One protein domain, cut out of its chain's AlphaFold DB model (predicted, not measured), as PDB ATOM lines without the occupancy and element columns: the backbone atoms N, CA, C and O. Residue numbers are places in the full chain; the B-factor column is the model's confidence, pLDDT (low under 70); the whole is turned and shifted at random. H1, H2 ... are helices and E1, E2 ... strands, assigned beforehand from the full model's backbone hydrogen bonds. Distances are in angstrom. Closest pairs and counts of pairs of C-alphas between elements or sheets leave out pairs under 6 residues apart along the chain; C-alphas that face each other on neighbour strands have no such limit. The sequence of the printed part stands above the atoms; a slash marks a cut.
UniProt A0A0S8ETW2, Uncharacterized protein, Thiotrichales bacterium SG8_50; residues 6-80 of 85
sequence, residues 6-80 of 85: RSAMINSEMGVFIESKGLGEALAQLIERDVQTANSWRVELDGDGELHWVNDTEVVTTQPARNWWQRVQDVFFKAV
ATOM      1  N   ARG A   6     191.616 250.278 160.740       79.44
ATOM      2  CA  ARG A   6     191.406 248.881 160.350       79.44
ATOM      3  C   ARG A   6     190.493 248.179 161.353       79.44
ATOM      4  O   ARG A   6     189.567 247.485 160.932       79.44
ATOM      5  N   SER A   7     190.701 248.375 162.656       78.88
ATOM      6  CA  SER A   7     189.837 247.813 163.703       78.88
ATOM      7  C   SER A   7     188.386 248.257 163.540       78.88
ATOM      8  O   SER A   7     187.500 247.412 163.617       78.88
ATOM      9  N   ALA A   8     188.137 249.524 163.194       76.44
ATOM     10  CA  ALA A   8     186.783 250.024 162.931       76.44
ATOM     11  C   ALA A   8     186.083 249.344 161.735       76.44
ATOM     12  O   ALA A   8     184.857 249.308 161.678       76.44
ATOM     13  N   MET A   9     186.852 248.827 160.771       78.12
ATOM     14  CA  MET A   9     186.325 248.223 159.543       78.12
ATOM     15  C   MET A   9     186.205 246.695 159.619       78.12
ATOM     16  O   MET A   9     185.344 246.119 158.959       78.12
ATOM     17  N   ILE A  10     187.074 246.032 160.389       80.62
ATOM     18  CA  ILE A  10     187.209 244.564 160.378       80.62
ATOM     19  C   ILE A  10     186.736 243.927 161.688       80.62
ATOM     20  O   ILE A  10     186.217 242.810 161.671       80.62
ATOM     21  N   ASN A  11     186.904 244.604 162.826       81.44
ATOM     22  CA  ASN A  11     186.598 244.016 164.123       81.44
ATOM     23  C   ASN A  11     185.177 244.384 164.565       81.44
ATOM     24  O   ASN A  11     184.812 245.555 164.637       81.44
ATOM     25  N   SER A  12     184.400 243.380 164.968       83.25
ATOM     26  CA  SER A  12     183.206 243.605 165.784       83.25
ATOM     27  C   SER A  12     183.638 243.803 167.234       83.25
ATOM     28  O   SER A  12     183.976 242.841 167.925       83.25
ATOM     29  N   GLU A  13     183.661 245.048 167.696       82.38
ATOM     30  CA  GLU A  13     184.041 245.374 169.070       82.38
ATOM     31  C   GLU A  13     182.814 245.374 169.995       82.38
ATOM     32  O   GLU A  13     181.784 245.973 169.692       82.38
ATOM     33  N   MET A  14     182.924 244.712 171.150       82.50
ATOM     34  CA  MET A  14     181.888 244.694 172.185       82.50
ATOM     35  C   MET A  14     182.417 245.375 173.446       82.50
ATOM     36  O   MET A  14     183.452 244.987 173.986       82.50
ATOM     37  N   GLY A  15     181.698 246.394 173.911       87.19
ATOM     38  CA  GLY A  15     181.927 247.035 175.203       87.19
ATOM     39  C   GLY A  15     180.913 246.546 176.233       87.19
ATOM     40  O   GLY A  15     179.756 246.303 175.897       87.19
ATOM     41  N   VAL A  16     181.338 246.425 177.488       89.56
ATOM     42  CA  VAL A  16     180.446 246.127 178.615       89.56
ATOM     43  C   VAL A  16     180.505 247.297 179.585       89.56
ATOM     44  O   VAL A  16     181.588 247.717 179.985       89.56
ATOM     45  N   PHE A  17     179.341 247.819 179.967       93.00
ATOM     46  CA  PHE A  17     179.230 248.776 181.060       93.00
ATOM     47  C   PHE A  17     178.954 248.007 182.352       93.00
ATOM     48  O   PHE A  17     177.962 247.283 182.440       93.00
ATOM     49  N   ILE A  18     179.849 248.125 183.331       93.56
ATOM     50  CA  ILE A  18     179.750 247.405 184.602       93.56
ATOM     51  C   ILE A  18     179.652 248.426 185.729       93.56
ATOM     52  O   ILE A  18     180.607 249.147 186.006       93.56
ATOM     53  N   GLU A  19     178.515 248.446 186.417       96.38
ATOM     54  CA  GLU A  19     178.326 249.254 187.618       96.38
ATOM     55  C   GLU A  19     178.707 248.431 188.854       96.38
ATOM     56  O   GLU A  19     177.909 247.688 189.421       96.38
ATOM     57  N   SER A  20     179.979 248.506 189.244       97.81
ATOM     58  CA  SER A  20     180.491 247.826 190.434       97.81
ATOM     59  C   SER A  20     181.628 248.622 191.053       97.81
ATOM     60  O   SER A  20     182.716 248.719 190.484       97.81
ATOM     61  N   LYS A  21     181.386 249.165 192.251       97.12
ATOM     62  CA  LYS A  21     182.379 249.962 192.980       97.12
ATOM     63  C   LYS A  21     183.652 249.162 193.272       97.12
ATOM     64  O   LYS A  21     184.739 249.627 192.958       97.12
ATOM     65  N   GLY A  22     183.516 247.944 193.801       98.31
ATOM     66  CA  GLY A  22     184.668 247.115 194.172       98.31
ATOM     67  C   GLY A  22     185.532 246.707 192.976       98.31
ATOM     68  O   GLY A  22     186.756 246.733 193.065       98.31
ATOM     69  N   LEU A  23     184.912 246.380 191.833       96.75
ATOM     70  CA  LEU A  23     185.660 246.079 190.609       96.75
ATOM     71  C   LEU A  23     186.351 247.331 190.055       96.75
ATOM     72  O   LEU A  23     187.511 247.255 189.658       96.75
ATOM     73  N   GLY A  24     185.650 248.468 190.047       97.12
ATOM     74  CA  GLY A  24     186.199 249.740 189.584       97.12
ATOM     75  C   GLY A  24     187.422 250.172 190.391       97.12
ATOM     76  O   GLY A  24     188.445 250.510 189.806       97.12
ATOM     77  N   GLU A  25     187.353 250.087 191.721       98.12
ATOM     78  CA  GLU A  25     188.475 250.421 192.609       98.12
ATOM     79  C   GLU A  25     189.667 249.478 192.412       98.12
ATOM     80  O   GLU A  25     190.803 249.940 192.309       98.12
ATOM     81  N   ALA A  26     189.426 248.167 192.301       97.94
ATOM     82  CA  ALA A  26     190.500 247.203 192.075       97.94
ATOM     83  C   ALA A  26     191.184 247.414 190.715       97.94
ATOM     84  O   ALA A  26     192.410 247.369 190.622       97.94
ATOM     85  N   LEU A  27     190.407 247.681 189.661       96.88
ATOM     86  CA  LEU A  27     190.945 247.969 188.333       96.88
ATOM     87  C   LEU A  27     191.722 249.291 188.312       96.88
ATOM     88  O   LEU A  27     192.809 249.339 187.739       96.88
ATOM     89  N   ALA A  28     191.199 250.337 188.958       97.25
ATOM     90  CA  ALA A  28     191.873 251.627 189.059       97.25
ATOM     91  C   ALA A  28     193.242 251.488 189.733       97.25
ATOM     92  O   ALA A  28     194.232 251.946 189.176       97.25
ATOM     93  N   GLN A  29     193.330 250.767 190.856       98.25
ATOM     94  CA  GLN A  29     194.602 250.535 191.553       98.25
ATOM     95  C   GLN A  29     195.632 249.800 190.683       98.25
ATOM     96  O   GLN A  29     196.823 250.108 190.735       98.25
ATOM     97  N   LEU A  30     195.193 248.828 189.877       97.81
ATOM     98  CA  LEU A  30     196.078 248.121 188.948       97.81
ATOM     99  C   LEU A  30     196.596 249.053 187.851       97.81
ATOM    100  O   LEU A  30     197.797 249.081 187.600       97.81
ATOM    101  N   ILE A  31     195.708 249.842 187.243       97.06
ATOM    102  CA  ILE A  31     196.086 250.807 186.206       97.06
ATOM    103  C   ILE A  31     197.032 251.858 186.787       97.06
ATOM    104  O   ILE A  31     198.083 252.096 186.207       97.06
ATOM    105  N   GLU A  32     196.704 252.444 187.939       97.31
ATOM    106  CA  GLU A  32     197.529 253.452 188.613       97.31
ATOM    107  C   GLU A  32     198.937 252.941 188.902       97.31
ATOM    108  O   GLU A  32     199.893 253.683 188.705       97.31
ATOM    109  N   ARG A  33     199.080 251.677 189.318       97.00
ATOM    110  CA  ARG A  33     200.385 251.024 189.472       97.00
ATOM    111  C   ARG A  33     201.104 250.887 188.129       97.00
ATOM    112  O   ARG A  33     202.287 251.208 188.035       97.00
ATOM    113  N   ASP A  34     200.420 250.384 187.110       96.62
ATOM    114  CA  ASP A  34     201.033 250.038 185.822       96.62
ATOM    115  C   ASP A  34     201.468 251.275 185.024       96.62
ATOM    116  O   ASP A  34     202.452 251.214 184.291       96.62
ATOM    117  N   VAL A  35     200.798 252.418 185.212       95.81
ATOM    118  CA  VAL A  35     201.160 253.699 184.576       95.81
ATOM    119  C   VAL A  35     202.173 254.524 185.373       95.81
ATOM    120  O   VAL A  35     202.502 255.641 184.973       95.81
ATOM    121  N   GLN A  36     202.687 254.015 186.498       96.94
ATOM    122  CA  GLN A  36     203.804 254.671 187.185       96.94
ATOM    123  C   GLN A  36     205.010 254.757 186.248       96.94
ATOM    124  O   GLN A  36     205.252 253.860 185.440       96.94
ATOM    125  N   THR A  37     205.806 255.815 186.380       94.75
ATOM    126  CA  THR A  37     206.998 256.043 185.547       94.75
ATOM    127  C   THR A  37     208.060 254.955 185.707       94.75
ATOM    128  O   THR A  37     208.850 254.748 184.800       94.75
ATOM    129  N   ALA A  38     208.053 254.212 186.818       95.44
ATOM    130  CA  ALA A  38     208.907 253.036 187.009       95.44
ATOM    131  C   ALA A  38     208.486 251.823 186.156       95.44
ATOM    132  O   ALA A  38     209.285 250.925 185.899       95.44
ATOM    133  N   ASN A  39     207.225 251.785 185.717       95.88
ATOM    134  CA  ASN A  39     206.630 250.664 184.984       95.88
ATOM    135  C   ASN A  39     206.292 251.020 183.527       95.88
ATOM    136  O   ASN A  39     205.918 250.144 182.746       95.88
ATOM    137  N   SER A  40     206.404 252.295 183.151       95.75
ATOM    138  CA  SER A  40     205.924 252.808 181.873       95.75
ATOM    139  C   SER A  40     206.770 253.968 181.359       95.75
ATOM    140  O   SER A  40     207.538 254.586 182.091       95.75
ATOM    141  N   TRP A  41     206.599 254.267 180.074       95.81
ATOM    142  CA  TRP A  41     207.200 255.423 179.426       95.81
ATOM    143  C   TRP A  41     206.118 256.443 179.102       95.81
ATOM    144  O   TRP A  41     205.135 256.119 178.431       95.81
ATOM    145  N   ARG A  42     206.322 257.684 179.533       95.06
ATOM    146  CA  ARG A  42     205.491 258.819 179.152       95.06
ATOM    147  C   ARG A  42     206.058 259.461 177.895       95.06
ATOM    148  O   ARG A  42     207.233 259.811 177.851       95.06
ATOM    149  N   VAL A  43     205.209 259.619 176.886       95.44
ATOM    150  CA  VAL A  43     205.552 260.357 175.670       95.44
ATOM    151  C   VAL A  43     205.229 261.828 175.887       95.44
ATOM    152  O   VAL A  43     204.098 262.169 176.236       95.44
ATOM    153  N   GLU A  44     206.214 262.688 175.673       95.56
ATOM    154  CA  GLU A  44     206.091 264.138 175.771       95.56
ATOM    155  C   GLU A  44     206.618 264.801 174.497       95.56
ATOM    156  O   GLU A  44     207.416 264.216 173.764       95.56
ATOM    157  N   LEU A  45     206.139 266.015 174.230       96.19
ATOM    158  CA  LEU A  45     206.707 266.903 173.222       96.19
ATOM    159  C   LEU A  45     207.511 267.975 173.947       96.19
ATOM    160  O   LEU A  45     207.032 268.526 174.943       96.19
ATOM    161  N   ASP A  46     208.713 268.259 173.464       91.44
ATOM    162  CA  ASP A  46     209.520 269.357 173.982       91.44
ATOM    163  C   ASP A  46     209.085 270.724 173.413       91.44
ATOM    164  O   ASP A  46     208.047 270.857 172.756       91.44
ATOM    165  N   GLY A  47     209.870 271.769 173.700       92.19
ATOM    166  CA  GLY A  47     209.596 273.130 173.228       92.19
ATOM    167  C   GLY A  47     209.690 273.307 171.709       92.19
ATOM    168  O   GLY A  47     209.084 274.241 171.184       92.19
ATOM    169  N   ASP A  48     210.390 272.406 171.020       93.75
ATOM    170  CA  ASP A  48     210.597 272.420 169.572       93.75
ATOM    171  C   ASP A  48     209.654 271.436 168.844       93.75
ATOM    172  O   ASP A  48     209.586 271.415 167.612       93.75
ATOM    173  N   GLY A  49     208.856 270.667 169.596       93.44
ATOM    174  CA  GLY A  49     207.917 269.674 169.077       93.44
ATOM    175  C   GLY A  49     208.548 268.305 168.813       93.44
ATOM    176  O   GLY A  49     207.944 267.484 168.117       93.44
ATOM    177  N   GLU A  50     209.738 268.041 169.351       94.00
ATOM    178  CA  GLU A  50     210.389 266.736 169.277       94.00
ATOM    179  C   GLU A  50     209.849 265.779 170.349       94.00
ATOM    180  O   GLU A  50     209.441 266.182 171.440       94.00
ATOM    181  N   LEU A  51     209.812 264.482 170.024       95.88
ATOM    182  CA  LEU A  51     209.277 263.447 170.912       95.88
ATOM    183  C   LEU A  51     210.318 262.981 171.927       95.88
ATOM    184  O   LEU A  51     211.353 262.424 171.555       95.88
ATOM    185  N   HIS A  52     209.970 263.075 173.205       96.56
ATOM    186  CA  HIS A  52     210.720 262.503 174.316       96.56
ATOM    187  C   HIS A  52     209.952 261.359 174.971       96.56
ATOM    188  O   HIS A  52     208.735 261.415 175.154       96.56
ATOM    189  N   TRP A  53     210.687 260.319 175.354       96.50
ATOM    190  CA  TRP A  53     210.190 259.203 176.143       96.50
ATOM    191  C   TRP A  53     210.818 259.300 177.526       96.50
ATOM    192  O   TRP A  53     212.039 259.222 177.659       96.50
ATOM    193  N   VAL A  54     209.981 259.483 178.539       96.12
ATOM    194  CA  VAL A  54     210.390 259.748 179.921       96.12
ATOM    195  C   VAL A  54     209.945 258.591 180.810       96.12
ATOM    196  O   VAL A  54     208.773 258.211 180.779       96.12
ATOM    197  N   ASN A  55     210.851 258.044 181.614       95.69
ATOM    198  CA  ASN A  55     210.516 257.132 182.709       95.69
ATOM    199  C   ASN A  55     211.060 257.694 184.041       95.69
ATOM    200  O   ASN A  55     211.348 258.886 184.151       95.69
ATOM    201  N   ASP A  56     211.149 256.874 185.083       96.81
ATOM    202  CA  ASP A  56     211.654 257.286 186.399       96.81
ATOM    203  C   ASP A  56     213.176 257.506 186.478       96.81
ATOM    204  O   ASP A  56     213.653 258.117 187.435       96.81
ATOM    205  N   THR A  57     213.941 257.019 185.502       96.62
ATOM    206  CA  THR A  57     215.410 256.953 185.543       96.62
ATOM    207  C   THR A  57     216.093 257.708 184.408       96.62
ATOM    208  O   THR A  57     217.224 258.165 184.577       96.62
ATOM    209  N   GLU A  58     215.435 257.867 183.264       95.62
ATOM    210  CA  GLU A  58     216.020 258.433 182.060       95.62
ATOM    211  C   GLU A  58     214.993 259.096 181.129       95.62
ATOM    212  O   GLU A  58     213.776 258.898 181.206       95.62
ATOM    213  N   VAL A  59     215.536 259.897 180.211       95.69
ATOM    214  CA  VAL A  59     214.818 260.504 179.091       95.69
ATOM    215  C   VAL A  59     215.548 260.129 177.813       95.69
ATOM    216  O   VAL A  59     216.751 260.365 177.692       95.69
ATOM    217  N   VAL A  60     214.824 259.560 176.852       95.31
ATOM    218  CA  VAL A  60     215.379 259.157 175.557       95.31
ATOM    219  C   VAL A  60     214.583 259.769 174.408       95.31
ATOM    220  O   VAL A  60     213.367 259.925 174.475       95.31
ATOM    221  N   THR A  61     215.272 260.092 173.316       94.75
ATOM    222  CA  THR A  61     214.676 260.703 172.111       94.75
ATOM    223  C   THR A  61     214.228 259.670 171.073       94.75
ATOM    224  O   THR A  61     213.636 259.995 170.050       94.75
ATOM    225  N   THR A  62     214.515 258.388 171.309       90.44
ATOM    226  CA  THR A  62     214.126 257.274 170.434       90.44
ATOM    227  C   THR A  62     213.226 256.315 171.193       90.44
ATOM    228  O   THR A  62     213.457 256.071 172.373       90.44
ATOM    229  N   GLN A  63     212.254 255.717 170.497       90.56
ATOM    230  CA  GLN A  63     211.350 254.729 171.080       90.56
ATOM    231  C   GLN A  63     212.119 253.655 171.885       90.56
ATOM    232  O   GLN A  63     213.018 252.994 171.336       90.56
ATOM    233  N   PRO A  64     211.767 253.460 173.170       91.94
ATOM    234  CA  PRO A  64     212.334 252.417 174.007       91.94
ATOM    235  C   PRO A  64     212.082 251.038 173.405       91.94
ATOM    236  O   PRO A  64     210.979 250.719 172.961       91.94
ATOM    237  N   ALA A  65     213.114 250.202 173.409       90.81
ATOM    238  CA  ALA A  65     213.044 248.837 172.919       90.81
ATOM    239  C   ALA A  65     213.680 247.910 173.948       90.81
ATOM    240  O   ALA A  65     214.749 248.200 174.481       90.81
ATOM    241  N   ARG A  66     213.051 246.760 174.185       86.88
ATOM    242  CA  ARG A  66     213.544 245.738 175.111       86.88
ATOM    243  C   ARG A  66     214.908 245.198 174.685       86.88
ATOM    244  O   ARG A  66     215.689 244.767 175.525       86.88
ATOM    245  N   ASN A  67     215.175 245.167 173.379       89.81
ATOM    246  CA  ASN A  67     216.460 244.782 172.806       89.81
ATOM    247  C   ASN A  67     216.586 245.242 171.342       89.81
ATOM    248  O   ASN A  67     215.639 245.742 170.736       89.81
ATOM    249  N   TRP A  68     217.772 245.028 170.766       89.50
ATOM    250  CA  TRP A  68     218.073 245.325 169.362       89.50
ATOM    251  C   TRP A  68     217.105 244.660 168.373       89.50
ATOM    252  O   TRP A  68     216.722 245.272 167.380       89.50
ATOM    253  N   TRP A  69     216.678 243.424 168.647       92.00
ATOM    254  CA  TRP A  69     215.818 242.671 167.735       92.00
ATOM    255  C   TRP A  69     214.424 243.287 167.593       92.00
ATOM    256  O   TRP A  69     213.893 243.327 166.487       92.00
ATOM    257  N   GLN A  70     213.875 243.850 168.673       90.00
ATOM    258  CA  GLN A  70     212.603 244.572 168.612       90.00
ATOM    259  C   GLN A  70     212.666 245.736 167.613       90.00
ATOM    260  O   GLN A  70     211.759 245.892 166.807       90.00
ATOM    261  N   ARG A  71     213.777 246.484 167.568       89.81
ATOM    262  CA  ARG A  71     213.938 247.586 166.604       89.81
ATOM    263  C   ARG A  71     213.926 247.100 165.155       89.81
ATOM    264  O   ARG A  71     213.352 247.755 164.290       89.81
ATOM    265  N   VAL A  72     214.542 245.948 164.883       90.19
ATOM    266  CA  VAL A  72     214.523 245.325 163.549       90.19
ATOM    267  C   VAL A  72     213.097 244.920 163.167       90.19
ATOM    268  O   VAL A  72     212.662 245.188 162.047       90.19
ATOM    269  N   GLN A  73     212.358 244.323 164.104       87.44
ATOM    270  CA  GLN A  73     210.955 243.957 163.906       87.44
ATOM    271  C   GLN A  73     210.081 245.187 163.640       87.44
ATOM    272  O   GLN A  73     209.306 245.170 162.689       87.44
ATOM    273  N   ASP A  74     210.254 246.270 164.401       85.81
ATOM    274  CA  ASP A  74     209.494 247.514 164.229       85.81
ATOM    275  C   ASP A  74     209.686 248.110 162.825       85.81
ATOM    276  O   ASP A  74     208.730 248.576 162.202       85.81
ATOM    277  N   VAL A  75     210.913 248.074 162.291       86.00
ATOM    278  CA  VAL A  75     211.205 248.530 160.921       86.00
ATOM    279  C   VAL A  75     210.570 247.606 159.884       86.00
ATOM    280  O   VAL A  75     209.952 248.089 158.935       86.00
ATOM    281  N   PHE A  76     210.685 246.289 160.065       87.25
ATOM    282  CA  PHE A  76     210.085 245.313 159.159       87.25
ATOM    283  C   PHE A  76     208.556 245.452 159.108       87.25
ATOM    284  O   PHE A  76     207.983 245.517 158.022       87.25
ATOM    285  N   PHE A  77     207.893 245.579 160.261       80.06
ATOM    286  CA  PHE A  77     206.440 245.742 160.330       80.06
ATOM    287  C   PHE A  77     205.963 247.091 159.788       80.06
ATOM    288  O   PHE A  77     204.895 247.145 159.186       80.06
ATOM    289  N   LYS A  78     206.760 248.164 159.896       80.06
ATOM    290  CA  LYS A  78     206.454 249.446 159.232       80.06
ATOM    291  C   LYS A  78     206.435 249.355 157.702       80.06
ATOM    292  O   LYS A  78     205.776 250.180 157.074       80.06
ATOM    293  N   ALA A  79     207.164 248.409 157.107       80.81
ATOM    294  CA  ALA A  79     207.218 248.225 155.656       80.81
ATOM    295  C   ALA A  79     206.032 247.412 155.102       80.81
ATOM    296  O   ALA A  79     205.747 247.478 153.907       80.81
ATOM    297  N   VAL A  80     205.337 246.655 155.956       76.12
ATOM    298  CA  VAL A  80     204.118 245.922 155.592       76.12
ATOM    299  C   VAL A  80     202.951 246.919 155.489       76.12
ATOM    300  O   VAL A  80     202.894 247.862 156.283       76.12
TER     301      VAL A  80
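This is residues 6 to 80 of the 85 residues of an uncharacterized protein of Thiotrichales bacterium SG8_50 (UniProt A0A0S8ETW2). The domain is an open frame with an empty middle: the small hairpin of E1 and E2 sits at one corner, the long helix H2 runs away from it along one side, and residues 11 to 20 turn down a second side to the short helix H1. H3 makes the opposite side, beyond a looped link, and the three helices are apart from one another. The printed part has 75 residues, with three named helices and two named strands in the order H1, H2, E1, E2, H3; the class is mixed, helices and strands, and the sheet is antiparallel. The whole is extended, with a radius of gyration of the C-alphas of 17.6 A and spans of 42 by 36 by 28 A.

E1 is residues 42 to 45, 10.1 A long, and E2 is residues 51 to 54, 9.8 A. H2, residues 21 to 34, measures 20.0 A and starts at C-alpha 21, (182.379, 249.962, 192.980). H1 is residues 6 to 10, 6.0 A, from C-alpha 6 at (191.406, 248.881, 160.350). H3, residues 68 to 79, is 17.7 A long and ends at C-alpha 79, (207.218, 248.225, 155.656).

E1 and E2 form an antiparallel hairpin, at 146 degrees between directions. N 42 and O 54 are 2.8 A apart, within hydrogen-bond range, and C-alphas 43 and 53 face each other at 4.8 A. Residues 53 to 54 of E2 also pair, antiparallel, with residues 59 to 60. H2 is apart from E2, and H3 from E1. In H1, H2 and H3 every O i to N i+4 pair is within hydrogen-bond range.

The C-alphas farthest apart, of Lys 21 and Ala 79, are 44.9 A apart. Residues 6 to 35 and 75 to 80 stand free. The link from E2 to H3 is long. The printed part has no cut, and no printed residue is under 70 in pLDDT.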